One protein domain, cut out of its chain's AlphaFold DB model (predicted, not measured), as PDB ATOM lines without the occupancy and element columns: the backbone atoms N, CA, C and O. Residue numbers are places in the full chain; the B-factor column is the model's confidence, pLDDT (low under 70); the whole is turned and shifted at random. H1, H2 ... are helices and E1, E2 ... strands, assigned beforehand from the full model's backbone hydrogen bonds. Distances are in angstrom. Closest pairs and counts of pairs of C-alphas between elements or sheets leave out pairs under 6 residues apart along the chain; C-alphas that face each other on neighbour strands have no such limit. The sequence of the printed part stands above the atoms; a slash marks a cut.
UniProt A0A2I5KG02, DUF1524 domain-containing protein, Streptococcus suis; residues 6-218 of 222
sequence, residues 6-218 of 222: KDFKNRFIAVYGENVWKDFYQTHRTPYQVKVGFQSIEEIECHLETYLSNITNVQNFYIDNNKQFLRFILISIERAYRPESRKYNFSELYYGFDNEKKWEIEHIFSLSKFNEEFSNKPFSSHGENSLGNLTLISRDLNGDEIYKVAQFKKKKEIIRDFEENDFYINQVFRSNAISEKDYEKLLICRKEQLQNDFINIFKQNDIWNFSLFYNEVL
ATOM      1  N   LYS A   6      -4.949  -6.448   7.605       95.94
ATOM      2  CA  LYS A   6      -3.537  -6.119   7.409       95.94
ATOM      3  C   LYS A   6      -2.812  -7.217   6.631       95.94
ATOM      4  O   LYS A   6      -2.072  -6.895   5.703       95.94
ATOM      5  N   ASP A   7      -3.043  -8.484   6.969       95.00
ATOM      6  CA  ASP A   7      -2.433  -9.616   6.265       95.00
ATOM      7  C   ASP A   7      -2.909  -9.692   4.815       95.00
ATOM      8  O   ASP A   7      -2.088  -9.840   3.909       95.00
ATOM      9  N   PHE A   8      -4.215  -9.500   4.589       96.62
ATOM     10  CA  PHE A   8      -4.788  -9.410   3.248       96.62
ATOM     11  C   PHE A   8      -4.124  -8.314   2.426       96.62
ATOM     12  O   PHE A   8      -3.583  -8.593   1.358       96.62
ATOM     13  N   LYS A   9      -4.108  -7.079   2.942       97.00
ATOM     14  CA  LYS A   9      -3.503  -5.938   2.253       97.00
ATOM     15  C   LYS A   9      -2.041  -6.210   1.903       97.00
ATOM     16  O   LYS A   9      -1.633  -5.973   0.769       97.00
ATOM     17  N   ASN A  10      -1.261  -6.714   2.858       95.62
ATOM     18  CA  ASN A  10       0.161  -6.970   2.652       95.62
ATOM     19  C   ASN A  10       0.395  -8.010   1.550       95.62
ATOM     20  O   ASN A  10       1.224  -7.786   0.671       95.62
ATOM     21  N   ARG A  11      -0.352  -9.121   1.557       95.25
ATOM     22  CA  ARG A  11      -0.244 -10.153   0.514       95.25
ATOM     23  C   ARG A  11      -0.739  -9.661  -0.841       95.25
ATOM     24  O   ARG A  11      -0.092  -9.916  -1.851       95.25
ATOM     25  N   PHE A  12      -1.841  -8.917  -0.862       96.62
ATOM     26  CA  PHE A  12      -2.376  -8.323  -2.083       96.62
ATOM     27  C   PHE A  12      -1.347  -7.395  -2.738       96.62
ATOM     28  O   PHE A  12      -1.054  -7.533  -3.924       96.62
ATOM     29  N   ILE A  13      -0.752  -6.483  -1.964       95.50
ATOM     30  CA  ILE A  13       0.291  -5.577  -2.460       95.50
ATOM     31  C   ILE A  13       1.524  -6.364  -2.909       95.50
ATOM     32  O   ILE A  13       2.067  -6.059  -3.965       95.50
ATOM     33  N   ALA A  14       1.941  -7.393  -2.170       93.12
ATOM     34  CA  ALA A  14       3.086  -8.214  -2.556       93.12
ATOM     35  C   ALA A  14       2.884  -8.929  -3.906       93.12
ATOM     36  O   ALA A  14       3.834  -9.068  -4.673       93.12
ATOM     37  N   VAL A  15       1.658  -9.362  -4.214       94.62
ATOM     38  CA  VAL A  15       1.345 -10.079  -5.461       94.62
ATOM     39  C   VAL A  15       1.093  -9.128  -6.633       94.62
ATOM     40  O   VAL A  15       1.601  -9.354  -7.732       94.62
ATOM     41  N   TYR A  16       0.313  -8.066  -6.425       94.38
ATOM     42  CA  TYR A  16      -0.173  -7.212  -7.518       94.38
ATOM     43  C   TYR A  16       0.495  -5.833  -7.591       94.38
ATOM     44  O   TYR A  16       0.468  -5.184  -8.644       94.38
ATOM     45  N   GLY A  17       1.112  -5.385  -6.499       93.25
ATOM     46  CA  GLY A  17       1.700  -4.060  -6.338       93.25
ATOM     47  C   GLY A  17       0.722  -2.993  -5.832       93.25
ATOM     48  O   GLY A  17      -0.502  -3.127  -5.899       93.25
ATOM     49  N   GLU A  18       1.291  -1.878  -5.370       93.50
ATOM     50  CA  GLU A  18       0.566  -0.750  -4.761       93.50
ATOM     51  C   GLU A  18      -0.491  -0.128  -5.681       93.50
ATOM     52  O   GLU A  18      -1.574   0.238  -5.233       93.50
ATOM     53  N   ASN A  19      -0.216  -0.032  -6.985       92.69
ATOM     54  CA  ASN A  19      -1.157   0.585  -7.926       92.69
ATOM     55  C   ASN A  19      -2.433  -0.245  -8.105       92.69
ATOM     56  O   ASN A  19      -3.513   0.328  -8.228       92.69
ATOM     57  N   VAL A  20      -2.321  -1.576  -8.081       94.88
ATOM     58  CA  VAL A  20      -3.492  -2.460  -8.149       94.88
ATOM     59  C   VAL A  20      -4.256  -2.422  -6.833       94.88
ATOM     60  O   VAL A  20      -5.479  -2.350  -6.848       94.88
ATOM     61  N   TRP A  21      -3.550  -2.384  -5.697       96.25
ATOM     62  CA  TRP A  21      -4.197  -2.179  -4.400       96.25
ATOM     63  C   TRP A  21      -4.958  -0.855  -4.349       96.25
ATOM     64  O   TRP A  21      -6.090  -0.824  -3.884       96.25
ATOM     65  N   LYS A  22      -4.359   0.240  -4.827       95.31
ATOM     66  CA  LYS A  22      -4.992   1.559  -4.836       95.31
ATOM     67  C   LYS A  22      -6.260   1.567  -5.686       95.31
ATOM     68  O   LYS A  22      -7.258   2.103  -5.217       95.31
ATOM     69  N   ASP A  23      -6.214   0.979  -6.881       94.81
ATOM     70  CA  ASP A  23      -7.393   0.826  -7.736       94.81
ATOM     71  C   ASP A  23      -8.479   0.028  -7.005       94.81
ATOM     72  O   ASP A  23      -9.509   0.596  -6.651       94.81
ATOM     73  N   PHE A  24      -8.176  -1.216  -6.615       95.81
ATOM     74  CA  PHE A  24      -9.070  -2.079  -5.837       95.81
ATOM     75  C   PHE A  24      -9.677  -1.356  -4.629       95.81
ATOM     76  O   PHE A  24     -10.885  -1.367  -4.439       95.81
ATOM     77  N   TYR A  25      -8.858  -0.683  -3.823       96.19
ATOM     78  CA  TYR A  25      -9.275  -0.006  -2.599       96.19
ATOM     79  C   TYR A  25     -10.181   1.210  -2.844       96.19
ATOM     80  O   TYR A  25     -10.907   1.605  -1.929       96.19
ATOM     81  N   GLN A  26     -10.123   1.839  -4.018       94.81
ATOM     82  CA  GLN A  26     -10.841   3.082  -4.318       94.81
ATOM     83  C   GLN A  26     -12.097   2.866  -5.160       94.81
ATOM     84  O   GLN A  26     -13.082   3.578  -4.953       94.81
ATOM     85  N   THR A  27     -12.079   1.922  -6.104       91.94
ATOM     86  CA  THR A  27     -13.220   1.649  -6.987       91.94
ATOM     87  C   THR A  27     -14.474   1.401  -6.151       91.94
ATOM     88  O   THR A  27     -14.395   0.737  -5.131       91.94
ATOM     89  N   HIS A  28     -15.630   1.947  -6.544       90.38
ATOM     90  CA  HIS A  28     -16.931   1.753  -5.869       90.38
ATOM     91  C   HIS A  28     -17.025   2.172  -4.391       90.38
ATOM     92  O   HIS A  28     -18.034   1.897  -3.744       90.38
ATOM     93  N   ARG A  29     -16.021   2.869  -3.843       93.56
ATOM     94  CA  ARG A  29     -16.022   3.333  -2.447       93.56
ATOM     95  C   ARG A  29     -16.085   4.851  -2.367       93.56
ATOM     96  O   ARG A  29     -15.456   5.579  -3.128       93.56
ATOM     97  N   THR A  30     -16.850   5.345  -1.401       95.00
ATOM     98  CA  THR A  30     -16.954   6.781  -1.116       95.00
ATOM     99  C   THR A  30     -15.661   7.320  -0.490       95.00
ATOM    100  O   THR A  30     -14.947   6.572   0.186       95.00
ATOM    101  N   PRO A  31     -15.373   8.634  -0.595       95.38
ATOM    102  CA  PRO A  31     -14.210   9.235   0.064       95.38
ATOM    103  C   PRO A  31     -14.150   8.973   1.577       95.38
ATOM    104  O   PRO A  31     -13.068   8.806   2.138       95.38
ATOM    105  N   TYR A  32     -15.309   8.891   2.240       94.81
ATOM    106  CA  TYR A  32     -15.394   8.542   3.659       94.81
ATOM    107  C   TYR A  32     -14.963   7.092   3.921       94.81
ATOM    108  O   TYR A  32     -14.112   6.859   4.774       94.81
ATOM    109  N   GLN A  33     -15.477   6.125   3.151       94.88
ATOM    110  CA  GLN A  33     -15.080   4.715   3.270       94.88
ATOM    111  C   GLN A  33     -13.586   4.521   2.979       94.88
ATOM    112  O   GLN A  33     -12.908   3.796   3.701       94.88
ATOM    113  N   VAL A  34     -13.047   5.215   1.972       94.69
ATOM    114  CA  VAL A  34     -11.610   5.219   1.649       94.69
ATOM    115  C   VAL A  34     -10.782   5.799   2.801       94.69
ATOM    116  O   VAL A  34      -9.683   5.315   3.062       94.69
ATOM    117  N   LYS A  35     -11.285   6.808   3.520       95.31
ATOM    118  CA  LYS A  35     -10.600   7.385   4.687       95.31
ATOM    119  C   LYS A  35     -10.608   6.443   5.894       95.31
ATOM    120  O   LYS A  35      -9.599   6.347   6.583       95.31
ATOM    121  N   VAL A  36     -11.739   5.789   6.159       94.94
ATOM    122  CA  VAL A  36     -11.904   4.860   7.291       94.94
ATOM    123  C   VAL A  36     -11.144   3.553   7.052       94.94
ATOM    124  O   VAL A  36     -10.534   3.015   7.973       94.94
ATOM    125  N   GLY A  37     -11.113   3.078   5.808       95.62
ATOM    126  CA  GLY A  37     -10.522   1.794   5.445       95.62
ATOM    127  C   GLY A  37     -11.403   0.605   5.787       95.62
ATOM    128  O   GLY A  37     -12.473   0.760   6.368       95.62
ATOM    129  N   PHE A  38     -10.972  -0.576   5.347       97.19
ATOM    130  CA  PHE A  38     -11.668  -1.820   5.669       97.19
ATOM    131  C   PHE A  38     -11.484  -2.142   7.149       97.19
ATOM    132  O   PHE A  38     -10.357  -2.107   7.646       97.19
ATOM    133  N   GLN A  39     -12.580  -2.440   7.838       95.69
ATOM    134  CA  GLN A  39     -12.587  -2.781   9.260       95.69
ATOM    135  C   GLN A  39     -12.591  -4.291   9.501       95.69
ATOM    136  O   GLN A  39     -12.199  -4.733  10.579       95.69
ATOM    137  N   SER A  40     -12.989  -5.086   8.506       96.38
ATOM    138  CA  SER A  40     -13.055  -6.543   8.617       96.38
ATOM    139  C   SER A  40     -12.773  -7.246   7.284       96.38
ATOM    140  O   SER A  40     -12.684  -6.602   6.233       96.38
ATOM    141  N   ILE A  41     -12.594  -8.570   7.325       95.69
ATOM    142  CA  ILE A  41     -12.434  -9.383   6.111       95.69
ATOM    143  C   ILE A  41     -13.746  -9.479   5.339       95.69
ATOM    144  O   ILE A  41     -13.723  -9.411   4.118       95.69
ATOM    145  N   GLU A  42     -14.885  -9.521   6.023       95.06
ATOM    146  CA  GLU A  42     -16.206  -9.550   5.391       95.06
ATOM    147  C   GLU A  42     -16.437  -8.307   4.516       95.06
ATOM    148  O   GLU A  42     -16.991  -8.409   3.422       95.06
ATOM    149  N   GLU A  43     -15.959  -7.131   4.948       95.88
ATOM    150  CA  GLU A  43     -15.997  -5.926   4.110       95.88
ATOM    151  C   GLU A  43     -15.123  -6.064   2.856       95.88
ATOM    152  O   GLU A  43     -15.514  -5.605   1.784       95.88
ATOM    153  N   ILE A  44     -13.950  -6.695   2.973       96.25
ATOM    154  CA  ILE A  44     -13.059  -6.962   1.836       96.25
ATOM    155  C   ILE A  44     -13.697  -7.960   0.871       96.25
ATOM    156  O   ILE A  44     -13.606  -7.752  -0.335       96.25
ATOM    157  N   GLU A  45     -14.337  -9.013   1.377       95.31
ATOM    158  CA  GLU A  45     -15.023 -10.021   0.565       95.31
ATOM    159  C   GLU A  45     -16.172  -9.407  -0.239       95.31
ATOM    160  O   GLU A  45     -16.200  -9.531  -1.462       95.31
ATOM    161  N   CYS A  46     -17.052  -8.648   0.421       93.88
ATOM    162  CA  CYS A  46     -18.147  -7.928  -0.237       93.88
ATOM    163  C   CYS A  46     -17.626  -6.925  -1.284       93.88
ATOM    164  O   CYS A  46     -18.177  -6.769  -2.383       93.88
ATOM    165  N   HIS A  47     -16.512  -6.261  -0.966       95.38
ATOM    166  CA  HIS A  47     -15.859  -5.345  -1.890       95.38
ATOM    167  C   HIS A  47     -15.262  -6.065  -3.105       95.38
ATOM    168  O   HIS A  47     -15.407  -5.594  -4.232       95.38
ATOM    169  N   LEU A  48     -14.635  -7.224  -2.887       95.00
ATOM    170  CA  LEU A  48     -14.141  -8.118  -3.931       95.00
ATOM    171  C   LEU A  48     -15.271  -8.527  -4.870       95.00
ATOM    172  O   LEU A  48     -15.158  -8.272  -6.061       95.00
ATOM    173  N   GLU A  49     -16.378  -9.071  -4.367       92.81
ATOM    174  CA  GLU A  49     -17.530  -9.448  -5.200       92.81
ATOM    175  C   GLU A  49     -17.998  -8.292  -6.097       92.81
ATOM    176  O   GLU A  49     -18.174  -8.454  -7.310       92.81
ATOM    177  N   THR A  50     -18.114  -7.093  -5.519       91.44
ATOM    178  CA  THR A  50     -18.509  -5.888  -6.256       91.44
ATOM    179  C   THR A  50     -17.480  -5.518  -7.326       91.44
ATOM    180  O   THR A  50     -17.838  -5.248  -8.475       91.44
ATOM    181  N   TYR A  51     -16.192  -5.532  -6.980       91.56
ATOM    182  CA  TYR A  51     -15.096  -5.205  -7.890       91.56
ATOM    183  C   TYR A  51     -15.012  -6.193  -9.063       91.56
ATOM    184  O   TYR A  51     -14.838  -5.784 -10.213       91.56
ATOM    185  N   LEU A  52     -15.222  -7.484  -8.793       90.38
ATOM    186  CA  LEU A  52     -15.203  -8.564  -9.781       90.38
ATOM    187  C   LEU A  52     -16.396  -8.504 -10.740       90.38
ATOM    188  O   LEU A  52     -16.237  -8.820 -11.920       90.38
ATOM    189  N   SER A  53     -17.571  -8.062 -10.273       86.19
ATOM    190  CA  SER A  53     -18.799  -7.991 -11.085       86.19
ATOM    191  C   SER A  53     -18.650  -7.155 -12.369       86.19
ATOM    192  O   SER A  53     -19.377  -7.351 -13.343       86.19
ATOM    193  N   ASN A  54     -17.655  -6.265 -12.412       82.00
ATOM    194  CA  ASN A  54     -17.356  -5.438 -13.573       82.00
ATOM    195  C   ASN A  54     -16.713  -6.192 -14.746       82.00
ATOM    196  O   ASN A  54     -16.728  -5.666 -15.859       82.00
ATOM    197  N   ILE A  55     -16.140  -7.386 -14.549       86.62
ATOM    198  CA  ILE A  55     -15.300  -8.037 -15.571       86.62
ATOM    199  C   ILE A  55     -16.015  -8.279 -16.910       86.62
ATOM    200  O   ILE A  55     -15.395  -8.190 -17.973       86.62
ATOM    201  N   THR A  56     -17.317  -8.556 -16.889       83.69
ATOM    202  CA  THR A  56     -18.118  -8.776 -18.103       83.69
ATOM    203  C   THR A  56     -18.493  -7.473 -18.807       83.69
ATOM    204  O   THR A  56     -18.687  -7.470 -20.024       83.69
ATOM    205  N   ASN A  57     -18.530  -6.361 -18.069       85.12
ATOM    206  CA  ASN A  57     -18.951  -5.047 -18.554       85.12
ATOM    207  C   ASN A  57     -17.794  -4.212 -19.123       85.12
ATOM    208  O   ASN A  57     -18.024  -3.263 -19.874       85.12
ATOM    209  N   VAL A  58     -16.542  -4.547 -18.795       87.19
ATOM    210  CA  VAL A  58     -15.374  -3.832 -19.324       87.19
ATOM    211  C   VAL A  58     -15.123  -4.235 -20.781       87.19
ATOM    212  O   VAL A  58     -14.756  -5.367 -21.093       87.19
ATOM    213  N   GLN A  59     -15.303  -3.278 -21.692       87.00
ATOM    214  CA  GLN A  59     -15.012  -3.471 -23.117       87.00
ATOM    215  C   GLN A  59     -13.558  -3.142 -23.472       87.00
ATOM    216  O   GLN A  59     -12.951  -3.848 -24.271       87.00
ATOM    217  N   ASN A  60     -13.001  -2.094 -22.859       91.88
ATOM    218  CA  ASN A  60     -11.637  -1.634 -23.097       91.88
ATOM    219  C   ASN A  60     -10.823  -1.732 -21.801       91.88
ATOM    220  O   ASN A  60     -11.030  -0.956 -20.871       91.88
ATOM    221  N   PHE A  61      -9.894  -2.681 -21.751       93.31
ATOM    222  CA  PHE A  61      -9.012  -2.902 -20.605       93.31
ATOM    223  C   PHE A  61      -7.704  -2.099 -20.677       93.31
ATOM    224  O   PHE A  61      -6.969  -2.040 -19.693       93.31
ATOM    225  N   TYR A  62      -7.414  -1.454 -21.810       89.38
ATOM    226  CA  TYR A  62      -6.173  -0.714 -22.050       89.38
ATOM    227  C   TYR A  62      -6.306   0.805 -21.825       89.38
ATOM    228  O   TYR A  62      -5.515   1.599 -22.328       89.38
ATOM    229  N   ILE A  63      -7.282   1.228 -21.018       88.12
ATOM    230  CA  ILE A  63      -7.357   2.588 -20.459       88.12
ATOM    231  C   ILE A  63      -6.826   2.592 -19.026       88.12
ATOM    232  O   ILE A  63      -6.954   1.592 -18.325       88.12
ATOM    233  N   ASP A  64      -6.246   3.701 -18.570       77.38
ATOM    234  CA  ASP A  64      -5.456   3.718 -17.328       77.38
ATOM    235  C   ASP A  64      -6.213   3.222 -16.087       77.38
ATOM    236  O   ASP A  64      -5.646   2.460 -15.303       77.38
ATOM    237  N   ASN A  65      -7.505   3.547 -15.967       77.69
ATOM    238  CA  ASN A  65      -8.352   3.050 -14.878       77.69
ATOM    239  C   ASN A  65      -8.550   1.524 -14.934       77.69
ATOM    240  O   ASN A  65      -8.594   0.869 -13.902       77.69
ATOM    241  N   ASN A  66      -8.615   0.929 -16.127       90.88
ATOM    242  CA  ASN A  66      -8.858  -0.508 -16.282       90.88
ATOM    243  C   ASN A  66      -7.568  -1.330 -16.366       90.88
ATOM    244  O   ASN A  66      -7.615  -2.541 -16.168       90.88
ATOM    245  N   LYS A  67      -6.408  -0.708 -16.613       92.88
ATOM    246  CA  LYS A  67      -5.119  -1.416 -16.677       92.88
ATOM    247  C   LYS A  67      -4.768  -2.089 -15.351       92.88
ATOM    248  O   LYS A  67      -4.207  -3.181 -15.359       92.88
ATOM    249  N   GLN A  68      -5.079  -1.465 -14.213       94.06
ATOM    250  CA  GLN A  68      -4.814  -2.092 -12.913       94.06
ATOM    251  C   GLN A  68      -5.737  -3.289 -12.680       94.06
ATOM    252  O   GLN A  68      -5.257  -4.355 -12.293       94.06
ATOM    253  N   PHE A  69      -7.016  -3.158 -13.035       95.44
ATOM    254  CA  PHE A  69      -7.960  -4.270 -13.006       95.44
ATOM    255  C   PHE A  69      -7.564  -5.410 -13.957       95.44
ATOM    256  O   PHE A  69      -7.584  -6.576 -13.574       95.44
ATOM    257  N   LEU A  70      -7.098  -5.101 -15.170       96.69
ATOM    258  CA  LEU A  70      -6.559  -6.093 -16.104       96.69
ATOM    259  C   LEU A  70      -5.394  -6.870 -15.490       96.69
ATOM    260  O   LEU A  70      -5.336  -8.092 -15.595       96.69
ATOM    261  N   ARG A  71      -4.458  -6.171 -14.842       96.62
ATOM    262  CA  ARG A  71      -3.331  -6.822 -14.168       96.62
ATOM    263  C   ARG A  71      -3.797  -7.711 -13.030       96.62
ATOM    264  O   ARG A  71      -3.284  -8.817 -12.904       96.62
ATOM    265  N   PHE A  72      -4.760  -7.247 -12.236       96.81
ATOM    266  CA  PHE A  72      -5.382  -8.066 -11.203       96.81
ATOM    267  C   PHE A  72      -5.933  -9.368 -11.794       96.81
ATOM    268  O   PHE A  72      -5.608 -10.441 -11.292       96.81
ATOM    269  N   ILE A  73      -6.666  -9.291 -12.909       97.44
ATOM    270  CA  ILE A  73      -7.218 -10.457 -13.611       97.44
ATOM    271  C   ILE A  73      -6.109 -11.403 -14.083       97.44
ATOM    272  O   ILE A  73      -6.073 -12.561 -13.672       97.44
ATOM    273  N   LEU A  74      -5.182 -10.913 -14.911       98.06
ATOM    274  CA  LEU A  74      -4.162 -11.749 -15.553       98.06
ATOM    275  C   LEU A  74      -3.227 -12.411 -14.533       98.06
ATOM    276  O   LEU A  74      -2.952 -13.602 -14.648       98.06
ATOM    277  N   ILE A  75      -2.785 -11.674 -13.508       97.44
ATOM    278  CA  ILE A  75      -1.920 -12.219 -12.451       97.44
ATOM    279  C   ILE A  75      -2.675 -13.265 -11.623       97.44
ATOM    280  O   ILE A  75      -2.095 -14.287 -11.260       97.44
ATOM    281  N   SER A  76      -3.961 -13.036 -11.330       97.25
ATOM    282  CA  SER A  76      -4.762 -13.996 -10.560       97.25
ATOM    283  C   SER A  76      -4.908 -15.318 -11.300       97.25
ATOM    284  O   SER A  76      -4.645 -16.369 -10.720       97.25
ATOM    285  N   ILE A  77      -5.274 -15.258 -12.584       97.75
ATOM    286  CA  ILE A  77      -5.409 -16.443 -13.438       97.75
ATOM    287  C   ILE A  77      -4.079 -17.192 -13.516       97.75
ATOM    288  O   ILE A  77      -4.036 -18.390 -13.250       97.75
ATOM    289  N   GLU A  78      -2.986 -16.490 -13.814       97.62
ATOM    290  CA  GLU A  78      -1.671 -17.115 -13.964       97.62
ATOM    291  C   GLU A  78      -1.242 -17.862 -12.692       97.62
ATOM    292  O   GLU A  78      -0.841 -19.024 -12.745       97.62
ATOM    293  N   ARG A  79      -1.404 -17.237 -11.522       95.75
ATOM    294  CA  ARG A  79      -1.011 -17.835 -10.235       95.75
ATOM    295  C   ARG A  79      -1.920 -18.973  -9.776       95.75
ATOM    296  O   ARG A  79      -1.453 -19.858  -9.053       95.75
ATOM    297  N   ALA A  80      -3.195 -18.943 -10.159       95.81
ATOM    298  CA  ALA A  80      -4.158 -19.989  -9.833       95.81
ATOM    299  C   ALA A  80      -3.947 -21.243 -10.692       95.81
ATOM    300  O   ALA A  80      -3.871 -22.346 -10.159       95.81
ATOM    301  N   TYR A  81      -3.816 -21.067 -12.009       96.06
ATOM    302  CA  TYR A  81      -3.778 -22.171 -12.972       96.06
ATOM    303  C   TYR A  81      -2.363 -22.651 -13.318       96.06
ATOM    304  O   TYR A  81      -2.209 -23.711 -13.925       96.06
ATOM    305  N   ARG A  82      -1.327 -21.918 -12.899       94.75
ATOM    306  CA  ARG A  82       0.078 -22.338 -12.972       94.75
ATOM    307  C   ARG A  82       0.802 -21.977 -11.673       94.75
ATOM    308  O   ARG A  82       1.442 -20.926 -11.608       94.75
ATOM    309  N   PRO A  83       0.724 -22.806 -10.618       92.12
ATOM    310  CA  PRO A  83       1.360 -22.522  -9.329       92.12
ATOM    311  C   PRO A  83       2.870 -22.244  -9.411       92.12
ATOM    312  O   PRO A  83       3.402 -21.477  -8.613       92.12
ATOM    313  N   GLU A  84       3.571 -22.780 -10.409       92.44
ATOM    314  CA  GLU A  84       4.989 -22.514 -10.673       92.44
ATOM    315  C   GLU A  84       5.254 -21.049 -11.038       92.44
ATOM    316  O   GLU A  84       6.369 -20.559 -10.870       92.44
ATOM    317  N   SER A  85       4.240 -20.326 -11.529       92.81
ATOM    318  CA  SER A  85       4.331 -18.886 -11.775       92.81
ATOM    319  C   SER A  85       4.397 -18.072 -10.481       92.81
ATOM    320  O   SER A  85       4.799 -16.908 -10.508       92.81
ATOM    321  N   ARG A  86       4.071 -18.672  -9.324       92.62
ATOM    322  CA  ARG A  86       4.094 -17.977  -8.032       92.62
ATOM    323  C   ARG A  86       5.494 -17.484  -7.660       92.62
ATOM    324  O   ARG A  86       5.582 -16.534  -6.890       92.62
ATOM    325  N   LYS A  87       6.558 -18.054  -8.246       91.75
ATOM    326  CA  LYS A  87       7.955 -17.599  -8.105       91.75
ATOM    327  C   LYS A  87       8.214 -16.207  -8.699       91.75
ATOM    328  O   LYS A  87       9.154 -15.533  -8.295       91.75
ATOM    329  N   TYR A  88       7.406 -15.762  -9.663       91.19
ATOM    330  CA  TYR A  88       7.598 -14.460 -10.295       91.19
ATOM    331  C   TYR A  88       6.972 -13.351  -9.449       91.19
ATOM    332  O   TYR A  88       5.845 -13.467  -8.957       91.19
ATOM    333  N   ASN A  89       7.692 -12.237  -9.326       91.75
ATOM    334  CA  ASN A  89       7.132 -10.997  -8.815       91.75
ATOM    335  C   ASN A  89       6.599 -10.166  -9.990       91.75
ATOM    336  O   ASN A  89       7.330  -9.409 -10.624       91.75
ATOM    337  N   PHE A  90       5.301 -10.283 -10.276       91.44
ATOM    338  CA  PHE A  90       4.668  -9.527 -11.360       91.44
ATOM    339  C   PHE A  90       4.653  -8.009 -11.124       91.44
ATOM    340  O   PHE A  90       4.425  -7.251 -12.066       91.44
ATOM    341  N   SER A  91       4.894  -7.553  -9.891       87.75
ATOM    342  CA  SER A  91       4.992  -6.135  -9.531       87.75
ATOM    343  C   SER A  91       6.422  -5.579  -9.571       87.75
ATOM    344  O   SER A  91       6.597  -4.377  -9.376       87.75
ATOM    345  N   GLU A  92       7.420  -6.427  -9.846       90.69
ATOM    346  CA  GLU A  92       8.837  -6.060  -9.910       90.69
ATOM    347  C   GLU A  92       9.066  -4.912 -10.901       90.69
ATOM    348  O   GLU A  92       8.573  -4.940 -12.036       90.69
ATOM    349  N   LEU A  93       9.816  -3.901 -10.459       88.31
ATOM    350  CA  LEU A  93      10.282  -2.829 -11.328       88.31
ATOM    351  C   LEU A  93      11.446  -3.325 -12.180       88.31
ATOM    352  O   LEU A  93      12.274  -4.116 -11.731       88.31
ATOM    353  N   TYR A  94      11.515  -2.847 -13.412       84.62
ATOM    354  CA  TYR A  94      12.612  -3.156 -14.305       84.62
ATOM    355  C   TYR A  94      13.858  -2.363 -13.884       84.62
ATOM    356  O   TYR A  94      13.805  -1.151 -13.669       84.62
ATOM    357  N   TYR A  95      14.983  -3.057 -13.695       77.31
ATOM    358  CA  TYR A  95      16.193  -2.454 -13.140       77.31
ATOM    359  C   TYR A  95      16.722  -1.329 -14.039       77.31
ATOM    360  O   TYR A  95      16.892  -1.511 -15.241       77.31
ATOM    361  N   GLY A  96      17.027  -0.174 -13.439       71.25
ATOM    362  CA  GLY A  96      17.581   0.980 -14.152       71.25
ATOM    363  C   GLY A  96      16.547   1.895 -14.815       71.25
ATOM    364  O   GLY A  96      16.950   2.869 -15.446       71.25
ATOM    365  N   PHE A  97      15.248   1.627 -14.650       66.62
ATOM    366  CA  PHE A  97      14.177   2.470 -15.176       66.62
ATOM    367  C   PHE A  97      13.172   2.834 -14.082       66.62
ATOM    368  O   PHE A  97      12.564   1.972 -13.444       66.62
ATOM    369  N   ASP A  98      12.970   4.134 -13.876       67.75
ATOM    370  CA  ASP A  98      12.002   4.624 -12.901       67.75
ATOM    371  C   ASP A  98      10.574   4.336 -13.390       67.75
ATOM    372  O   ASP A  98      10.148   4.818 -14.438       67.75
ATOM    373  N   ASN A  99       9.803   3.596 -12.587       69.25
ATOM    374  CA  ASN A  99       8.378   3.285 -12.792       69.25
ATOM    375  C   ASN A  99       8.028   2.287 -13.909       69.25
ATOM    376  O   ASN A  99       6.841   2.059 -14.159       69.25
ATOM    377  N   GLU A 100       9.008   1.651 -14.543       80.06
ATOM    378  CA  GLU A 100       8.742   0.598 -15.524       80.06
ATOM    379  C   GLU A 100       8.661  -0.764 -14.843       80.06
ATOM    380  O   GLU A 100       9.428  -1.069 -13.933       80.06
ATOM    381  N   LYS A 101       7.698  -1.591 -15.255       87.06
ATOM    382  CA  LYS A 101       7.510  -2.926 -14.679       87.06
ATOM    383  C   LYS A 101       8.276  -3.937 -15.511       87.06
ATOM    384  O   LYS A 101       8.243  -3.881 -16.732       87.06
ATOM    385  N   LYS A 102       8.879  -4.922 -14.853       92.50
ATOM    386  CA  LYS A 102       9.480  -6.075 -15.531       92.50
ATOM    387  C   LYS A 102       8.455  -6.867 -16.331       92.50
ATOM    388  O   LYS A 102       8.805  -7.422 -17.359       92.50
ATOM    389  N   TRP A 103       7.211  -6.904 -15.858       94.69
ATOM    390  CA  TRP A 103       6.093  -7.587 -16.503       94.69
ATOM    391  C   TRP A 103       5.076  -6.570 -17.007       94.69
ATOM    392  O   TRP A 103       4.405  -5.897 -16.208       94.69
ATOM    393  N   GLU A 104       4.940  -6.475 -18.322       93.88
ATOM    394  CA  GLU A 104       4.165  -5.444 -19.007       93.88
ATOM    395  C   GLU A 104       2.911  -6.024 -19.647       93.88
ATOM    396  O   GLU A 104       2.871  -7.195 -20.016       93.88
ATOM    397  N   ILE A 105       1.867  -5.194 -19.745       95.38
ATOM    398  CA  ILE A 105       0.688  -5.552 -20.534       95.38
ATOM    399  C   ILE A 105       1.089  -5.488 -22.002       95.38
ATOM    400  O   ILE A 105       1.572  -4.448 -22.442       95.38
ATOM    401  N   GLU A 106       0.824  -6.563 -22.734       95.69
ATOM    402  CA  GLU A 106       1.080  -6.647 -24.167       95.69
ATOM    403  C   GLU A 106      -0.190  -6.962 -24.952       95.69
ATOM    404  O   GLU A 106      -1.041  -7.750 -24.519       95.69
ATOM    405  N   HIS A 107      -0.273  -6.368 -26.139       95.94
ATOM    406  CA  HIS A 107      -1.252  -6.695 -27.163       95.94
ATOM    407  C   HIS A 107      -0.781  -7.900 -27.986       95.94
ATOM    408  O   HIS A 107       0.166  -7.813 -28.768       95.94
ATOM    409  N   ILE A 108      -1.487  -9.027 -27.868       95.81
ATOM    410  CA  ILE A 108      -1.186 -10.266 -28.608       95.81
ATOM    411  C   ILE A 108      -1.139  -9.980 -30.117       95.81
ATOM    412  O   ILE A 108      -0.155 -10.298 -30.789       95.81
ATOM    413  N   PHE A 109      -2.175  -9.312 -30.621       94.19
ATOM    414  CA  PHE A 109      -2.204  -8.660 -31.924       94.19
ATOM    415  C   PHE A 109      -1.940  -7.172 -31.727       94.19
ATOM    416  O   PHE A 109      -2.738  -6.488 -31.080       94.19
ATOM    417  N   SER A 110      -0.827  -6.681 -32.275       89.94
ATOM    418  CA  SER A 110      -0.341  -5.319 -32.045       89.94
ATOM    419  C   SER A 110      -1.394  -4.266 -32.384       89.94
ATOM    420  O   SER A 110      -1.955  -4.276 -33.478       89.94
ATOM    421  N   LEU A 111      -1.589  -3.298 -31.484       86.44
ATOM    422  CA  LEU A 111      -2.578  -2.226 -31.641       86.44
ATOM    423  C   LEU A 111      -2.417  -1.458 -32.965       86.44
ATOM    424  O   LEU A 111      -3.387  -1.238 -33.682       86.44
ATOM    425  N   SER A 112      -1.179  -1.111 -33.332       84.62
ATOM    426  CA  SER A 112      -0.881  -0.361 -34.562       84.62
ATOM    427  C   SER A 112      -1.221  -1.113 -35.851       84.62
ATOM    428  O   SER A 112      -1.416  -0.476 -36.880       84.62
ATOM    429  N   LYS A 113      -1.307  -2.446 -35.794       83.38
ATOM    430  CA  LYS A 113      -1.580  -3.324 -36.939       83.38
ATOM    431  C   LYS A 113      -2.921  -4.045 -36.823       83.38
ATOM    432  O   LYS A 113      -3.256  -4.846 -37.688       83.38
ATOM    433  N   PHE A 114      -3.712  -3.764 -35.787       86.81
ATOM    434  CA  PHE A 114      -4.932  -4.520 -35.509       86.81
ATOM    435  C   PHE A 114      -5.920  -4.448 -36.681       86.81
ATOM    436  O   PHE A 114      -6.405  -5.470 -37.148       86.81
ATOM    437  N   ASN A 115      -6.133  -3.256 -37.242       85.50
ATOM    438  CA  ASN A 115      -7.002  -3.071 -38.412       85.50
ATOM    439  C   ASN A 115      -6.415  -3.627 -39.727       85.50
ATOM    440  O   ASN A 115      -7.141  -3.727 -40.713       85.50
ATOM    441  N   GLU A 116      -5.121  -3.961 -39.772       85.00
ATOM    442  CA  GLU A 116      -4.513  -4.663 -40.914       85.00
ATOM    443  C   GLU A 116      -4.764  -6.174 -40.831       85.00
ATOM    444  O   GLU A 116      -4.933  -6.825 -41.859       85.00
ATOM    445  N   GLU A 117      -4.800  -6.731 -39.614       83.56
ATOM    446  CA  GLU A 117      -5.069  -8.155 -39.369       83.56
ATOM    447  C   GLU A 117      -6.572  -8.480 -39.293       83.56
ATOM    448  O   GLU A 117      -6.954  -9.628 -39.520       83.56
ATOM    449  N   PHE A 118      -7.419  -7.478 -39.019       87.38
ATOM    450  CA  PHE A 118      -8.873  -7.610 -38.902       87.38
ATOM    451  C   PHE A 118      -9.606  -6.583 -39.777       87.38
ATOM    452  O   PHE A 118      -9.692  -5.397 -39.458       87.38
ATOM    453  N   SER A 119     -10.193  -7.064 -40.870       85.94
ATOM    454  CA  SER A 119     -11.002  -6.297 -41.823       85.94
ATOM    455  C   SER A 119     -12.445  -6.067 -41.346       85.94
ATOM    456  O   SER A 119     -13.117  -5.117 -41.769       85.94
ATOM    457  N   ASN A 120     -12.930  -6.912 -40.436       83.44
ATOM    458  CA  ASN A 120     -14.255  -6.833 -39.833       83.44
ATOM    459  C   ASN A 120     -14.366  -5.656 -38.843       83.44
ATOM    460  O   ASN A 120     -14.038  -5.777 -37.664       83.44
ATOM    461  N   LYS A 121     -14.866  -4.507 -39.314       77.31
ATOM    462  CA  LYS A 121     -14.900  -3.249 -38.540       77.31
ATOM    463  C   LYS A 121     -15.569  -3.343 -37.153       77.31
ATOM    464  O   LYS A 121     -15.000  -2.803 -36.210       77.31
ATOM    465  N   PRO A 122     -16.738  -3.997 -36.976       76.19
ATOM    466  CA  PRO A 122     -17.318  -4.192 -35.643       76.19
ATOM    467  C   PRO A 122     -16.422  -4.971 -34.675       76.19
ATOM    468  O   PRO A 122     -16.373  -4.657 -33.487       76.19
ATOM    469  N   PHE A 123     -15.719  -5.996 -35.165       78.81
ATOM    470  CA  PHE A 123     -14.761  -6.727 -34.344       78.81
ATOM    471  C   PHE A 123     -13.535  -5.858 -34.062       78.81
ATOM    472  O   PHE A 123     -13.089  -5.780 -32.918       78.81
ATOM    473  N   SER A 124     -13.039  -5.143 -35.072       73.31
ATOM    474  CA  SER A 124     -11.834  -4.334 -34.949       73.31
ATOM    475  C   SER A 124     -11.974  -3.217 -33.905       73.31
ATOM    476  O   SER A 124     -11.076  -3.030 -33.087       73.31
ATOM    477  N   SER A 125     -13.144  -2.569 -33.821       73.62
ATOM    478  CA  SER A 125     -13.416  -1.485 -32.862       73.62
ATOM    479  C   SER A 125     -13.525  -1.918 -31.397       73.62
ATOM    480  O   SER A 125     -13.413  -1.081 -30.503       73.62
ATOM    481  N   HIS A 126     -13.782  -3.199 -31.127       78.31
ATOM    482  CA  HIS A 126     -13.992  -3.707 -29.763       78.31
ATOM    483  C   HIS A 126     -12.975  -4.772 -29.342       78.31
ATOM    484  O   HIS A 126     -12.812  -5.024 -28.148       78.31
ATOM    485  N   GLY A 127     -12.299  -5.403 -30.301       83.44
ATOM    486  CA  GLY A 127     -11.356  -6.491 -30.076       83.44
ATOM    487  C   GLY A 127      -9.979  -6.017 -29.623       83.44
ATOM    488  O   GLY A 127      -9.380  -6.678 -28.772       83.44
ATOM    489  N   GLU A 128      -9.507  -4.867 -30.121       90.75
ATOM    490  CA  GLU A 128      -8.116  -4.415 -29.948       90.75
ATOM    491  C   GLU A 128      -7.690  -4.315 -28.482       90.75
ATOM    492  O   GLU A 128      -6.640  -4.821 -28.105       90.75
ATOM    493  N   ASN A 129      -8.540  -3.744 -27.631       93.88
ATOM    494  CA  ASN A 129      -8.261  -3.534 -26.211       93.88
ATOM    495  C   ASN A 129      -9.083  -4.471 -25.315       93.88
ATOM    496  O   ASN A 129      -9.278  -4.202 -24.125       93.88
ATOM    497  N   SER A 130      -9.614  -5.547 -25.893       94.50
ATOM    498  CA  SER A 130     -10.375  -6.547 -25.156       94.50
ATOM    499  C   SER A 130      -9.453  -7.426 -24.310       94.50
ATOM    500  O   SER A 130      -8.297  -7.654 -24.660       94.50
ATOM    501  N   LEU A 131      -9.990  -8.009 -23.233       96.44
ATOM    502  CA  LEU A 131      -9.272  -8.995 -22.413       96.44
ATOM    503  C   LEU A 131      -8.695 -10.152 -23.250       96.44
ATOM    504  O   LEU A 131      -7.617 -10.659 -22.950       96.44
ATOM    505  N   GLY A 132      -9.390 -10.540 -24.325       96.44
ATOM    506  CA  GLY A 132      -8.948 -11.585 -25.245       96.44
ATOM    507  C   GLY A 132      -7.621 -11.264 -25.932       96.44
ATOM    508  O   GLY A 132      -6.821 -12.180 -26.104       96.44
ATOM    509  N   ASN A 133      -7.367  -9.989 -26.256       97.31
ATOM    510  CA  ASN A 133      -6.168  -9.529 -26.966       97.31
ATOM    511  C   ASN A 133      -5.030  -9.061 -26.044       97.31
ATOM    512  O   ASN A 133      -3.988  -8.628 -26.526       97.31
ATOM    513  N   LEU A 134      -5.207  -9.139 -24.725       97.62
ATOM    514  CA  LEU A 134      -4.231  -8.633 -23.765       97.62
ATOM    515  C   LEU A 134      -3.629  -9.762 -22.928       97.62
ATOM    516  O   LEU A 134      -4.307 -10.725 -22.541       97.62
ATOM    517  N   THR A 135      -2.338  -9.631 -22.641       97.69
ATOM    518  CA  THR A 135      -1.587 -10.573 -21.810       97.69
ATOM    519  C   THR A 135      -0.470  -9.883 -21.019       97.69
ATOM    520  O   THR A 135      -0.360  -8.658 -21.062       97.69
ATOM    521  N   LEU A 136       0.329 -10.652 -20.268       97.25
ATOM    522  CA  LEU A 136       1.574 -10.195 -19.649       97.25
ATOM    523  C   LEU A 136       2.783 -10.917 -20.253       97.25
ATOM    524  O   LEU A 136       2.796 -12.146 -20.345       97.25
ATOM    525  N   ILE A 137       3.815 -10.149 -20.596       96.81
ATOM    526  CA  ILE A 137       5.143 -10.646 -20.994       96.81
ATOM    527  C   ILE A 137       6.235  -9.833 -20.296       96.81
ATOM    528  O   ILE A 137       5.940  -8.790 -19.701       96.81
ATOM    529  N   SER A 138       7.487 -10.299 -20.326       95.44
ATOM    530  CA  SER A 138       8.587  -9.489 -19.807       95.44
ATOM    531  C   SER A 138       8.839  -8.261 -20.679       95.44
ATOM    532  O   SER A 138       8.584  -8.256 -21.886       95.44
ATOM    533  N   ARG A 139       9.408  -7.224 -20.066       92.94
ATOM    534  CA  ARG A 139       9.923  -6.056 -20.772       92.94
ATOM    535  C   ARG A 139      11.080  -6.403 -21.708       92.94
ATOM    536  O   ARG A 139      11.241  -5.725 -22.713       92.94
ATOM    537  N   ASP A 140      11.845  -7.457 -21.429       93.06
ATOM    538  CA  ASP A 140      12.907  -7.919 -22.329       93.06
ATOM    539  C   ASP A 140      12.316  -8.384 -23.666       93.06
ATOM    540  O   ASP A 140      12.740  -7.923 -24.724       93.06
ATOM    541  N   LEU A 141      11.270  -9.218 -23.624       95.06
ATOM    542  CA  LEU A 141      10.563  -9.655 -24.829       95.06
ATOM    543  C   LEU A 141       9.772  -8.512 -25.479       95.06
ATOM    544  O   LEU A 141       9.820  -8.341 -26.693       95.06
ATOM    545  N   ASN A 142       9.059  -7.705 -24.687       92.56
ATOM    546  CA  ASN A 142       8.291  -6.573 -25.213       92.56
ATOM    547  C   ASN A 142       9.194  -5.481 -25.814       92.56
ATOM    548  O   ASN A 142       8.798  -4.727 -26.699       92.56
ATOM    549  N   GLY A 143      10.424  -5.384 -25.307       90.12
ATOM    550  CA  GLY A 143      11.474  -4.473 -25.731       90.12
ATOM    551  C   GLY A 143      12.195  -4.918 -27.002       90.12
ATOM    552  O   GLY A 143      12.790  -4.068 -27.665       90.12
ATOM    553  N   ASP A 144      12.112  -6.201 -27.362       93.44
ATOM    554  CA  ASP A 144      12.762  -6.764 -28.541       93.44
ATOM    555  C   ASP A 144      12.199  -6.157 -29.836       93.44
ATOM    556  O   ASP A 144      11.000  -6.206 -30.125       93.44
ATOM    557  N   GLU A 145      13.082  -5.572 -30.646       92.62
ATOM    558  CA  GLU A 145      12.695  -4.855 -31.864       92.62
ATOM    559  C   GLU A 145      12.043  -5.770 -32.907       92.62
ATOM    560  O   GLU A 145      11.172  -5.323 -33.657       92.62
ATOM    561  N   ILE A 146      12.412  -7.055 -32.942       93.31
ATOM    562  CA  ILE A 146      11.802  -8.026 -33.853       93.31
ATOM    563  C   ILE A 146      10.392  -8.362 -33.362       93.31
ATOM    564  O   ILE A 146       9.457  -8.390 -34.165       93.31
ATOM    565  N   TYR A 147      10.218  -8.574 -32.058       94.31
ATOM    566  CA  TYR A 147       8.929  -8.880 -31.445       94.31
ATOM    567  C   TYR A 147       7.923  -7.731 -31.593       94.31
ATOM    568  O   TYR A 147       6.796  -7.965 -32.040       94.31
ATOM    569  N   LYS A 148       8.327  -6.487 -31.305       90.19
ATOM    570  CA  LYS A 148       7.457  -5.294 -31.371       90.19
ATOM    571  C   LYS A 148       6.745  -5.143 -32.710       90.19
ATOM    572  O   LYS A 148       5.561  -4.803 -32.771       90.19
ATOM    573  N   VAL A 149       7.478  -5.368 -33.800       89.62
ATOM    574  CA  VAL A 149       6.964  -5.178 -35.163       89.62
ATOM    575  C   VAL A 149       6.414  -6.464 -35.775       89.62
ATOM    576  O   VAL A 149       5.796  -6.406 -36.843       89.62
ATOM    577  N   ALA A 150       6.616  -7.616 -35.136       92.25
ATOM    578  CA  ALA A 150       6.125  -8.897 -35.616       92.25
ATOM    579  C   ALA A 150       4.590  -8.952 -35.616       92.25
ATOM    580  O   ALA A 150       3.920  -8.513 -34.683       92.25
ATOM    581  N   GLN A 151       4.028  -9.551 -36.667       91.94
ATOM    582  CA  GLN A 151       2.631  -9.993 -36.671       91.94
ATOM    583  C   GLN A 151       2.466 -11.228 -35.785       91.94
ATOM    584  O   GLN A 151       3.445 -11.930 -35.496       91.94
ATOM    585  N   PHE A 152       1.223 -11.553 -35.423       93.75
ATOM    586  CA  PHE A 152       0.926 -12.640 -34.487       93.75
ATOM    587  C   PHE A 152       1.623 -13.959 -34.846       93.75
ATOM    588  O   PHE A 152       2.261 -14.571 -33.990       93.75
ATOM    589  N   LYS A 153       1.613 -14.367 -36.125       93.12
ATOM    590  CA  LYS A 153       2.300 -15.592 -36.578       93.12
ATOM    591  C   LYS A 153       3.777 -15.623 -36.177       93.12
ATOM    592  O   LYS A 153       4.245 -16.656 -35.711       93.12
ATOM    593  N   LYS A 154       4.494 -14.508 -36.340       94.44
ATOM    594  CA  LYS A 154       5.913 -14.426 -35.997       94.44
ATOM    595  C   LYS A 154       6.122 -14.278 -34.488       94.44
ATOM    596  O   LYS A 154       7.027 -14.918 -33.960       94.44
ATOM    597  N   LYS A 155       5.248 -13.554 -33.775       95.38
ATOM    598  CA  LYS A 155       5.257 -13.511 -32.299       95.38
ATOM    599  C   LYS A 155       5.147 -14.913 -31.687       95.38
ATOM    600  O   LYS A 155       5.890 -15.219 -30.761       95.38
ATOM    601  N   LYS A 156       4.299 -15.789 -32.254       95.31
ATOM    602  CA  LYS A 156       4.186 -17.209 -31.850       95.31
ATOM    603  C   LYS A 156       5.490 -17.990 -31.988       95.31
ATOM    604  O   LYS A 156       5.685 -18.959 -31.264       95.31
ATOM    605  N   GLU A 157       6.336 -17.640 -32.954       95.69
ATOM    606  CA  GLU A 157       7.644 -18.275 -33.126       95.69
ATOM    607  C   GLU A 157       8.638 -17.730 -32.103       95.69
ATOM    608  O   GLU A 157       9.265 -18.522 -31.416       95.69
ATOM    609  N   ILE A 158       8.727 -16.400 -31.975       96.50
ATOM    610  CA  ILE A 158       9.699 -15.724 -31.105       96.50
ATOM    611  C   ILE A 158       9.490 -16.118 -29.644       96.50
ATOM    612  O   ILE A 158      10.439 -16.510 -28.978       96.50
ATOM    613  N   ILE A 159       8.249 -16.068 -29.147       96.56
ATOM    614  CA  ILE A 159       7.978 -16.309 -27.725       96.56
ATOM    615  C   ILE A 159       8.363 -17.726 -27.276       96.56
ATOM    616  O   ILE A 159       8.588 -17.935 -26.094       96.56
ATOM    617  N   ARG A 160       8.482 -18.706 -28.186       95.44
ATOM    618  CA  ARG A 160       8.845 -20.095 -27.836       95.44
ATOM    619  C   ARG A 160      10.204 -20.215 -27.162       95.44
ATOM    620  O   ARG A 160      10.395 -21.168 -26.414       95.44
ATOM    621  N   ASP A 161      11.092 -19.263 -27.416       94.31
ATOM    622  CA  ASP A 161      12.433 -19.221 -26.837       94.31
ATOM    623  C   ASP A 161      12.456 -18.531 -25.455       94.31
ATOM    624  O   ASP A 161      13.518 -18.366 -24.860       94.31
ATOM    625  N   PHE A 162      11.286 -18.144 -24.932       94.56
ATOM    626  CA  PHE A 162      11.102 -17.403 -23.686       94.56
ATOM    627  C   PHE A 162      10.258 -18.204 -22.680       94.56
ATOM    628  O   PHE A 162       9.325 -18.919 -23.060       94.56
ATOM    629  N   GLU A 163      10.545 -18.065 -21.380       92.44
ATOM    630  CA  GLU A 163       9.800 -18.762 -20.313       92.44
ATOM    631  C   GLU A 163       8.308 -18.388 -20.313       92.44
ATOM    632  O   GLU A 163       7.445 -19.181 -19.937       92.44
ATOM    633  N   GLU A 164       7.989 -17.183 -20.779       93.56
ATOM    634  CA  GLU A 164       6.641 -16.642 -20.898       93.56
ATOM    635  C   GLU A 164       5.741 -17.461 -21.813       93.56
ATOM    636  O   GLU A 164       4.522 -17.408 -21.652       93.56
ATOM    637  N   ASN A 165       6.300 -18.236 -22.747       95.00
ATOM    638  CA  ASN A 165       5.507 -19.159 -23.554       95.00
ATOM    639  C   ASN A 165       4.846 -20.241 -22.696       95.00
ATOM    640  O   ASN A 165       3.813 -20.765 -23.107       95.00
ATOM    641  N   ASP A 166       5.406 -20.580 -21.531       95.12
ATOM    642  CA  ASP A 166       4.828 -21.541 -20.585       95.12
ATOM    643  C   ASP A 166       3.760 -20.946 -19.670       95.12
ATOM    644  O   ASP A 166       3.135 -21.700 -18.919       95.12
ATOM    645  N   PHE A 167       3.526 -19.633 -19.713       97.75
ATOM    646  CA  PHE A 167       2.498 -19.007 -18.884       97.75
ATOM    647  C   PHE A 167       1.108 -19.445 -19.342       97.75
ATOM    648  O   PHE A 167       0.821 -19.514 -20.543       97.75
ATOM    649  N   TYR A 168       0.222 -19.701 -18.383       98.19
ATOM    650  CA  TYR A 168      -1.164 -20.067 -18.656       98.19
ATOM    651  C   TYR A 168      -1.864 -18.991 -19.498       98.19
ATOM    652  O   TYR A 168      -2.461 -19.291 -20.534       98.19
ATOM    653  N   ILE A 169      -1.702 -17.716 -19.133       98.06
ATOM    654  CA  ILE A 169      -2.295 -16.589 -19.868       98.06
ATOM    655  C   ILE A 169      -1.726 -16.421 -21.291       98.06
ATOM    656  O   ILE A 169      -2.394 -15.835 -22.149       98.06
ATOM    657  N   ASN A 170      -0.543 -16.978 -21.580       98.06
ATOM    658  CA  ASN A 170       0.139 -16.893 -22.878       98.06
ATOM    659  C   ASN A 170      -0.066 -18.122 -23.776       98.06
ATOM    660  O   ASN A 170       0.426 -18.142 -24.905       98.06
ATOM    661  N   GLN A 171      -0.861 -19.116 -23.363       96.62
ATOM    662  CA  GLN A 171      -1.144 -20.302 -24.190       96.62
ATOM    663  C   GLN A 171      -1.737 -19.969 -25.572       96.62
ATOM    664  O   GLN A 171      -1.605 -20.753 -26.512       96.62
ATOM    665  N   VAL A 172      -2.323 -18.780 -25.739       97.06
ATOM    666  CA  VAL A 172      -2.790 -18.232 -27.024       97.06
ATOM    667  C   VAL A 172      -1.732 -18.287 -28.133       97.06
ATOM    668  O   VAL A 172      -2.063 -18.564 -29.291       97.06
ATOM    669  N   PHE A 173      -0.450 -18.110 -27.793       97.06
ATOM    670  CA  PHE A 173       0.650 -18.154 -28.755       97.06
ATOM    671  C   PHE A 173       0.959 -19.572 -29.264       97.06
ATOM    672  O   PHE A 173       1.665 -19.744 -30.257       97.06
ATOM    673  N   ARG A 174       0.385 -20.605 -28.643       95.56
ATOM    674  CA  ARG A 174       0.479 -22.006 -29.084       95.56
ATOM    675  C   ARG A 174      -0.660 -22.401 -30.022       95.56
ATOM    676  O   ARG A 174      -0.726 -23.544 -30.462       95.56
ATOM    677  N   SER A 175      -1.564 -21.472 -30.327       94.94
ATOM    678  CA  SER A 175      -2.710 -21.736 -31.192       94.94
ATOM    679  C   SER A 175      -2.304 -22.075 -32.631       94.94
ATOM    680  O   SER A 175      -1.387 -21.491 -33.225       94.94
ATOM    681  N   ASN A 176      -3.088 -22.967 -33.233       93.69
ATOM    682  CA  ASN A 176      -2.992 -23.332 -34.648       93.69
ATOM    683  C   ASN A 176      -3.777 -22.381 -35.565       93.69
ATOM    684  O   ASN A 176      -3.963 -22.691 -36.737       93.69
ATOM    685  N   ALA A 177      -4.251 -21.241 -35.052       93.75
ATOM    686  CA  ALA A 177      -4.940 -20.241 -35.856       93.75
ATOM    687  C   ALA A 177      -3.993 -19.684 -36.933       93.75
ATOM    688  O   ALA A 177      -2.824 -19.387 -36.639       93.75
ATOM    689  N   ILE A 178      -4.491 -19.575 -38.168       92.12
ATOM    690  CA  ILE A 178      -3.711 -19.139 -39.338       92.12
ATOM    691  C   ILE A 178      -4.427 -18.106 -40.210       92.12
ATOM    692  O   ILE A 178      -3.779 -17.491 -41.056       92.12
ATOM    693  N   SER A 179      -5.736 -17.928 -40.037       92.44
ATOM    694  CA  SER A 179      -6.547 -16.981 -40.799       92.44
ATOM    695  C   SER A 179      -7.185 -15.935 -39.890       92.44
ATOM    696  O   SER A 179      -7.359 -16.175 -38.698       92.44
ATOM    697  N   GLU A 180      -7.597 -14.806 -40.467       91.44
ATOM    698  CA  GLU A 180      -8.339 -13.747 -39.764       91.44
ATOM    699  C   GLU A 180      -9.539 -14.308 -38.987       91.44
ATOM    700  O   GLU A 180      -9.669 -14.074 -37.790       91.44
ATOM    701  N   LYS A 181     -10.366 -15.146 -39.627       92.00
ATOM    702  CA  LYS A 181     -11.522 -15.779 -38.975       92.00
ATOM    703  C   LYS A 181     -11.117 -16.663 -37.789       92.00
ATOM    704  O   LYS A 181     -11.834 -16.718 -36.788       92.00
ATOM    705  N   ASP A 182      -9.986 -17.363 -37.890       95.12
ATOM    706  CA  ASP A 182      -9.466 -18.147 -36.768       95.12
ATOM    707  C   ASP A 182      -8.987 -17.238 -35.635       95.12
ATOM    708  O   ASP A 182      -9.213 -17.557 -34.471       95.12
ATOM    709  N   TYR A 183      -8.348 -16.111 -35.960       94.56
ATOM    710  CA  TYR A 183      -7.885 -15.125 -34.986       94.56
ATOM    711  C   TYR A 183      -9.046 -14.450 -34.255       94.56
ATOM    712  O   TYR A 183      -9.008 -14.348 -33.031       94.56
ATOM    713  N   GLU A 184     -10.112 -14.070 -34.964       94.69
ATOM    714  CA  GLU A 184     -11.322 -13.517 -34.344       94.69
ATOM    715  C   GLU A 184     -11.906 -14.509 -33.337       94.69
ATOM    716  O   GLU A 184     -12.123 -14.182 -32.168       94.69
ATOM    717  N   LYS A 185     -12.097 -15.761 -33.774       95.25
ATOM    718  CA  LYS A 185     -12.608 -16.830 -32.916       95.25
ATOM    719  C   LYS A 185     -11.690 -17.073 -31.718       95.25
ATOM    720  O   LYS A 185     -12.182 -17.236 -30.605       95.25
ATOM    721  N   LEU A 186     -10.374 -17.079 -31.930       96.50
ATOM    722  CA  LEU A 186      -9.381 -17.254 -30.873       96.50
ATOM    723  C   LEU A 186      -9.515 -16.172 -29.797       96.50
ATOM    724  O   LEU A 186      -9.552 -16.503 -28.615       96.50
ATOM    725  N   LEU A 187      -9.626 -14.900 -30.190       96.00
ATOM    726  CA  LEU A 187      -9.750 -13.782 -29.254       96.00
ATOM    727  C   LEU A 187     -11.086 -13.798 -28.495       96.00
ATOM    728  O   LEU A 187     -11.094 -13.532 -27.292       96.00
ATOM    729  N   ILE A 188     -12.193 -14.156 -29.157       94.88
ATOM    730  CA  ILE A 188     -13.511 -14.300 -28.512       94.88
ATOM    731  C   ILE A 188     -13.479 -15.433 -27.485       94.88
ATOM    732  O   ILE A 188     -13.761 -15.201 -26.309       94.88
ATOM    733  N   CYS A 189     -13.068 -16.636 -27.897       96.44
ATOM    734  CA  CYS A 189     -13.018 -17.792 -27.005       96.44
ATOM    735  C   CYS A 189     -12.051 -17.559 -25.842       96.44
ATOM    736  O   CYS A 189     -12.368 -17.897 -24.704       96.44
ATOM    737  N   ARG A 190     -10.894 -16.933 -26.094       97.25
ATOM    738  CA  ARG A 190      -9.948 -16.594 -25.030       97.25
ATOM    739  C   ARG A 190     -10.538 -15.585 -24.049       97.25
ATOM    740  O   ARG A 190     -10.340 -15.741 -22.850       97.25
ATOM    741  N   LYS A 191     -11.255 -14.561 -24.524       96.69
ATOM    742  CA  LYS A 191     -11.932 -13.599 -23.642       96.69
ATOM    743  C   LYS A 191     -12.899 -14.321 -22.703       96.69
ATOM    744  O   LYS A 191     -12.814 -14.115 -21.498       96.69
ATOM    745  N   GLU A 192     -13.774 -15.163 -23.246       95.94
ATOM    746  CA  GLU A 192     -14.746 -15.935 -22.460       95.94
ATOM    747  C   GLU A 192     -14.049 -16.867 -21.461       95.94
ATOM    748  O   GLU A 192     -14.417 -16.898 -20.288       95.94
ATOM    749  N   GLN A 193     -12.997 -17.566 -21.899       97.31
ATOM    750  CA  GLN A 193     -12.188 -18.426 -21.039       97.31
ATOM    751  C   GLN A 193     -11.586 -17.639 -19.872       97.31
ATOM    752  O   GLN A 193     -11.797 -18.020 -18.729       97.31
ATOM    753  N   LEU A 194     -10.898 -16.521 -20.128       97.81
ATOM    754  CA  LEU A 194     -10.280 -15.737 -19.057       97.81
ATOM    755  C   LEU A 194     -11.308 -15.159 -18.078       97.81
ATOM    756  O   LEU A 194     -11.033 -15.086 -16.884       97.81
ATOM    757  N   GLN A 195     -12.484 -14.747 -18.561       95.94
ATOM    758  CA  GLN A 195     -13.563 -14.277 -17.685       95.94
ATOM    759  C   GLN A 195     -14.052 -15.397 -16.762       95.94
ATOM    760  O   GLN A 195     -14.181 -15.181 -15.558       95.94
ATOM    761  N   ASN A 196     -14.278 -16.589 -17.314       95.19
ATOM    762  CA  ASN A 196     -14.718 -17.750 -16.547       95.19
ATOM    763  C   ASN A 196     -13.643 -18.217 -15.561       95.19
ATOM    764  O   ASN A 196     -13.937 -18.385 -14.381       95.19
ATOM    765  N   ASP A 197     -12.399 -18.363 -16.020       96.38
ATOM    766  CA  ASP A 197     -11.258 -18.759 -15.195       96.38
ATOM    767  C   ASP A 197     -11.090 -17.799 -14.019       96.38
ATOM    768  O   ASP A 197     -10.977 -18.227 -12.873       96.38
ATOM    769  N   PHE A 198     -11.159 -16.491 -14.273       96.00
ATOM    770  CA  PHE A 198     -11.055 -15.496 -13.217       96.00
ATOM    771  C   PHE A 198     -12.181 -15.584 -12.188       96.00
ATOM    772  O   PHE A 198     -11.913 -15.512 -10.992       96.00
ATOM    773  N   ILE A 199     -13.432 -15.764 -12.621       93.19
ATOM    774  CA  ILE A 199     -14.573 -15.930 -11.708       93.19
ATOM    775  C   ILE A 199     -14.412 -17.208 -10.870       93.19
ATOM    776  O   ILE A 199     -14.704 -17.205  -9.673       93.19
ATOM    777  N   ASN A 200     -13.923 -18.286 -11.481       93.50
ATOM    778  CA  ASN A 200     -13.768 -19.590 -10.841       93.50
ATOM    779  C   ASN A 200     -12.703 -19.604  -9.737       93.50
ATOM    780  O   ASN A 200     -12.821 -20.391  -8.804       93.50
ATOM    781  N   ILE A 201     -11.722 -18.698  -9.767       95.00
ATOM    782  CA  ILE A 201     -10.734 -18.529  -8.681       95.00
ATOM    783  C   ILE A 201     -11.396 -18.222  -7.331       95.00
ATOM    784  O   ILE A 201     -10.847 -18.544  -6.278       95.00
ATOM    785  N   PHE A 202     -12.576 -17.604  -7.355       93.69
ATOM    786  CA  PHE A 202     -13.317 -17.213  -6.159       93.69
ATOM    787  C   PHE A 202     -14.472 -18.165  -5.843       93.69
ATOM    788  O   PHE A 202     -15.303 -17.850  -4.992       93.69
ATOM    789  N   LYS A 203     -14.566 -19.314  -6.526       91.50
ATOM    790  CA  LYS A 203     -15.667 -20.265  -6.359       91.50
ATOM    791  C   LYS A 203     -15.173 -21.690  -6.149       91.50
ATOM    792  O   LYS A 203     -14.236 -22.150  -6.788       91.50
ATOM    793  N   GLN A 204     -15.877 -22.429  -5.300       89.25
ATOM    794  CA  GLN A 204     -15.749 -23.877  -5.177       89.25
ATOM    795  C   GLN A 204     -17.140 -24.495  -5.307       89.25
ATOM    796  O   GLN A 204     -18.020 -24.198  -4.505       89.25
ATOM    797  N   ASN A 205     -17.342 -25.348  -6.319       87.12
ATOM    798  CA  ASN A 205     -18.660 -25.908  -6.657       87.12
ATOM    799  C   ASN A 205     -19.734 -24.811  -6.821       87.12
ATOM    800  O   ASN A 205     -20.804 -24.892  -6.225       87.12
ATOM    801  N   ASP A 206     -19.400 -23.751  -7.564       85.19
ATOM    802  CA  ASP A 206     -20.230 -22.559  -7.802       85.19
ATOM    803  C   ASP A 206     -20.562 -21.687  -6.575       85.19
ATOM    804  O   ASP A 206     -21.228 -20.659  -6.715       85.19
ATOM    805  N   ILE A 207     -20.042 -22.028  -5.394       88.69
ATOM    806  CA  ILE A 207     -20.223 -21.264  -4.154       88.69
ATOM    807  C   ILE A 207     -19.008 -20.363  -3.929       88.69
ATOM    808  O   ILE A 207     -17.874 -20.818  -4.076       88.69
ATOM    809  N   TRP A 208     -19.241 -19.100  -3.552       91.12
ATOM    810  CA  TRP A 208     -18.175 -18.160  -3.197       91.12
ATOM    811  C   TRP A 208     -17.256 -18.745  -2.119       91.12
ATOM    812  O   TRP A 208     -17.711 -19.215  -1.077       91.12
ATOM    813  N   ASN A 209     -15.953 -18.720  -2.385       91.62
ATOM    814  CA  ASN A 209     -14.928 -19.215  -1.482       91.62
ATOM    815  C   ASN A 209     -13.717 -18.277  -1.499       91.62
ATOM    816  O   ASN A 209     -12.741 -18.486  -2.223       91.62
ATOM    817  N   PHE A 210     -13.764 -17.254  -0.647       92.00
ATOM    818  CA  PHE A 210     -12.661 -16.314  -0.452       92.00
ATOM    819  C   PHE A 210     -11.352 -16.990  -0.022       92.00
ATOM    820  O   PHE A 210     -10.264 -16.583  -0.438       92.00
ATOM    821  N   SER A 211     -11.441 -18.050   0.786       90.12
ATOM    822  CA  SER A 211     -10.258 -18.753   1.289       90.12
ATOM    823  C   SER A 211      -9.438 -19.379   0.163       90.12
ATOM    824  O   SER A 211      -8.215 -19.440   0.283       90.12
ATOM    825  N   LEU A 212     -10.072 -19.804  -0.935       90.56
ATOM    826  CA  LEU A 212      -9.370 -20.324  -2.109       90.56
ATOM    827  C   LEU A 212      -8.455 -19.251  -2.712       90.56
ATOM    828  O   LEU A 212      -7.249 -19.454  -2.823       90.56
ATOM    829  N   PHE A 213      -9.006 -18.072  -3.002       94.56
ATOM    830  CA  PHE A 213      -8.239 -16.935  -3.506       94.56
ATOM    831  C   PHE A 213      -7.109 -16.528  -2.549       94.56
ATOM    832  O   PHE A 213      -5.956 -16.371  -2.961       94.56
ATOM    833  N   TYR A 214      -7.413 -16.393  -1.256       94.62
ATOM    834  CA  TYR A 214      -6.428 -15.955  -0.271       94.62
ATOM    835  C   TYR A 214      -5.268 -16.950  -0.087       94.62
ATOM    836  O   TYR A 214      -4.113 -16.542   0.075       94.62
ATOM    837  N   ASN A 215      -5.560 -18.251  -0.089       91.31
ATOM    838  CA  ASN A 215      -4.550 -19.274   0.167       91.31
ATOM    839  C   ASN A 215      -3.764 -19.655  -1.088       91.31
ATOM    840  O   ASN A 215      -2.566 -19.890  -0.979       91.31
ATOM    841  N   GLU A 216      -4.407 -19.680  -2.257       90.19
ATOM    842  CA  GLU A 216      -3.771 -20.137  -3.496       90.19
ATOM    843  C   GLU A 216      -3.171 -18.994  -4.310       90.19
ATOM    844  O   GLU A 216      -2.045 -19.088  -4.793       90.19
ATOM    845  N   VAL A 217      -3.896 -17.885  -4.463       94.12
ATOM    846  CA  VAL A 217      -3.458 -16.789  -5.336       94.12
ATOM    847  C   VAL A 217      -2.595 -15.795  -4.571       94.12
ATOM    848  O   VAL A 217      -1.512 -15.429  -5.037       94.12
ATOM    849  N   LEU A 218      -3.035 -15.410  -3.370       94.44
ATOM    850  CA  LEU A 218      -2.329 -14.465  -2.501       94.44
ATOM    851  C   LEU A 218      -1.197 -15.088  -1.672       94.44
ATOM    852  O   LEU A 218      -0.631 -14.429  -0.797       94.44
TER     853      LEU A 218
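What this domain is: This is residues 6 to 218 of the 222 residues of the protein "DUF1524 domain-containing protein" of Streptococcus suis (UniProt A0A2I5KG02). A long helix, H5, runs through the middle, between H1, H2, H3, H4 and H15 toward one end of the longest axis and a two-stranded sheet, E1 and E2, with short helices H7 to H13 toward the other. H14, the longest helix, runs lengthwise along one side and reaches H5 with residues 194 to 198. The printed part has 213 residues, with 15 named helices and two strands in the order H1 to H6, E1, H7, H8, E2, H9 to H15; the sheet is antiparallel and the class mostly helix. It is compact and rounded, with a radius of gyration of the C-alphas of 17.6 A and spans of 51 by 40 by 33 A.

How they stand to each other: H1, residues 6 to 16, touches H2, residues 18 to 26, at a steep tilt of 57 degrees; their closest C-alphas, Ile 13 and Trp 21, are 6.0 A apart. H3, residues 31 to 36, is close to H2 but not clearly touching, with closest C-alphas Gln 26 and Val 34 at 6.4 A. H4, residues 41 to 56, and the hub H5, residues 64 to 81, are near each other. H5 touches six helices, among them H2, with closest C-alphas Val 20 and Gln 68 at 5.0 A. H6, residues 83 to 87, touches H5 only at the corner, only just, with 3 pairs of C-alphas within 8 A. E1, residues 103 to 107, and E2, residues 134 to 138, are antiparallel at 139 degrees; N 104 and O 137, 2.9 A apart, are within hydrogen-bond range. H7, residues 111 to 117, H8, residues 121 to 127, H9, residues 139 to 143, H10, residues 145 to 149, and H12, residues 163 to 166, are apart from H5. H11, residues 152 to 161, touches H13, residues 168 to 174, with closest C-alphas Lys 156 and Phe 173 at 4.8 A. H14, residues 180 to 200, and H15, residues 210 to 217, touch H5 about perpendicular, at 76 and 80 degrees; the closest C-alphas are Ile 77 and Phe 198, 5.7 A, and Ala 80 and Val 217, 5.6 A. Every O i to N i+4 pair is within hydrogen-bond range in H1, H2, H3, H9, H14 and H15; H13 has 0 of 3, but 3 of 4 O i to N i+3 pairs.

Where its parts are: H1 begins at C-alpha 6, (-3.537, -6.119, 7.409). H4 measures 24.9 A, H5 26.3 A and H14 30.0 A. H15 ends at C-alpha 217, (-3.458, -16.789, -5.336).

The domain as a whole: The C-alphas farthest apart, Val 36 and Ser 179, are 53.1 A apart. The printed part has no cut; the link from H6 to E1 is long, and its residues 97 to 99 are under 70 in pLDDT.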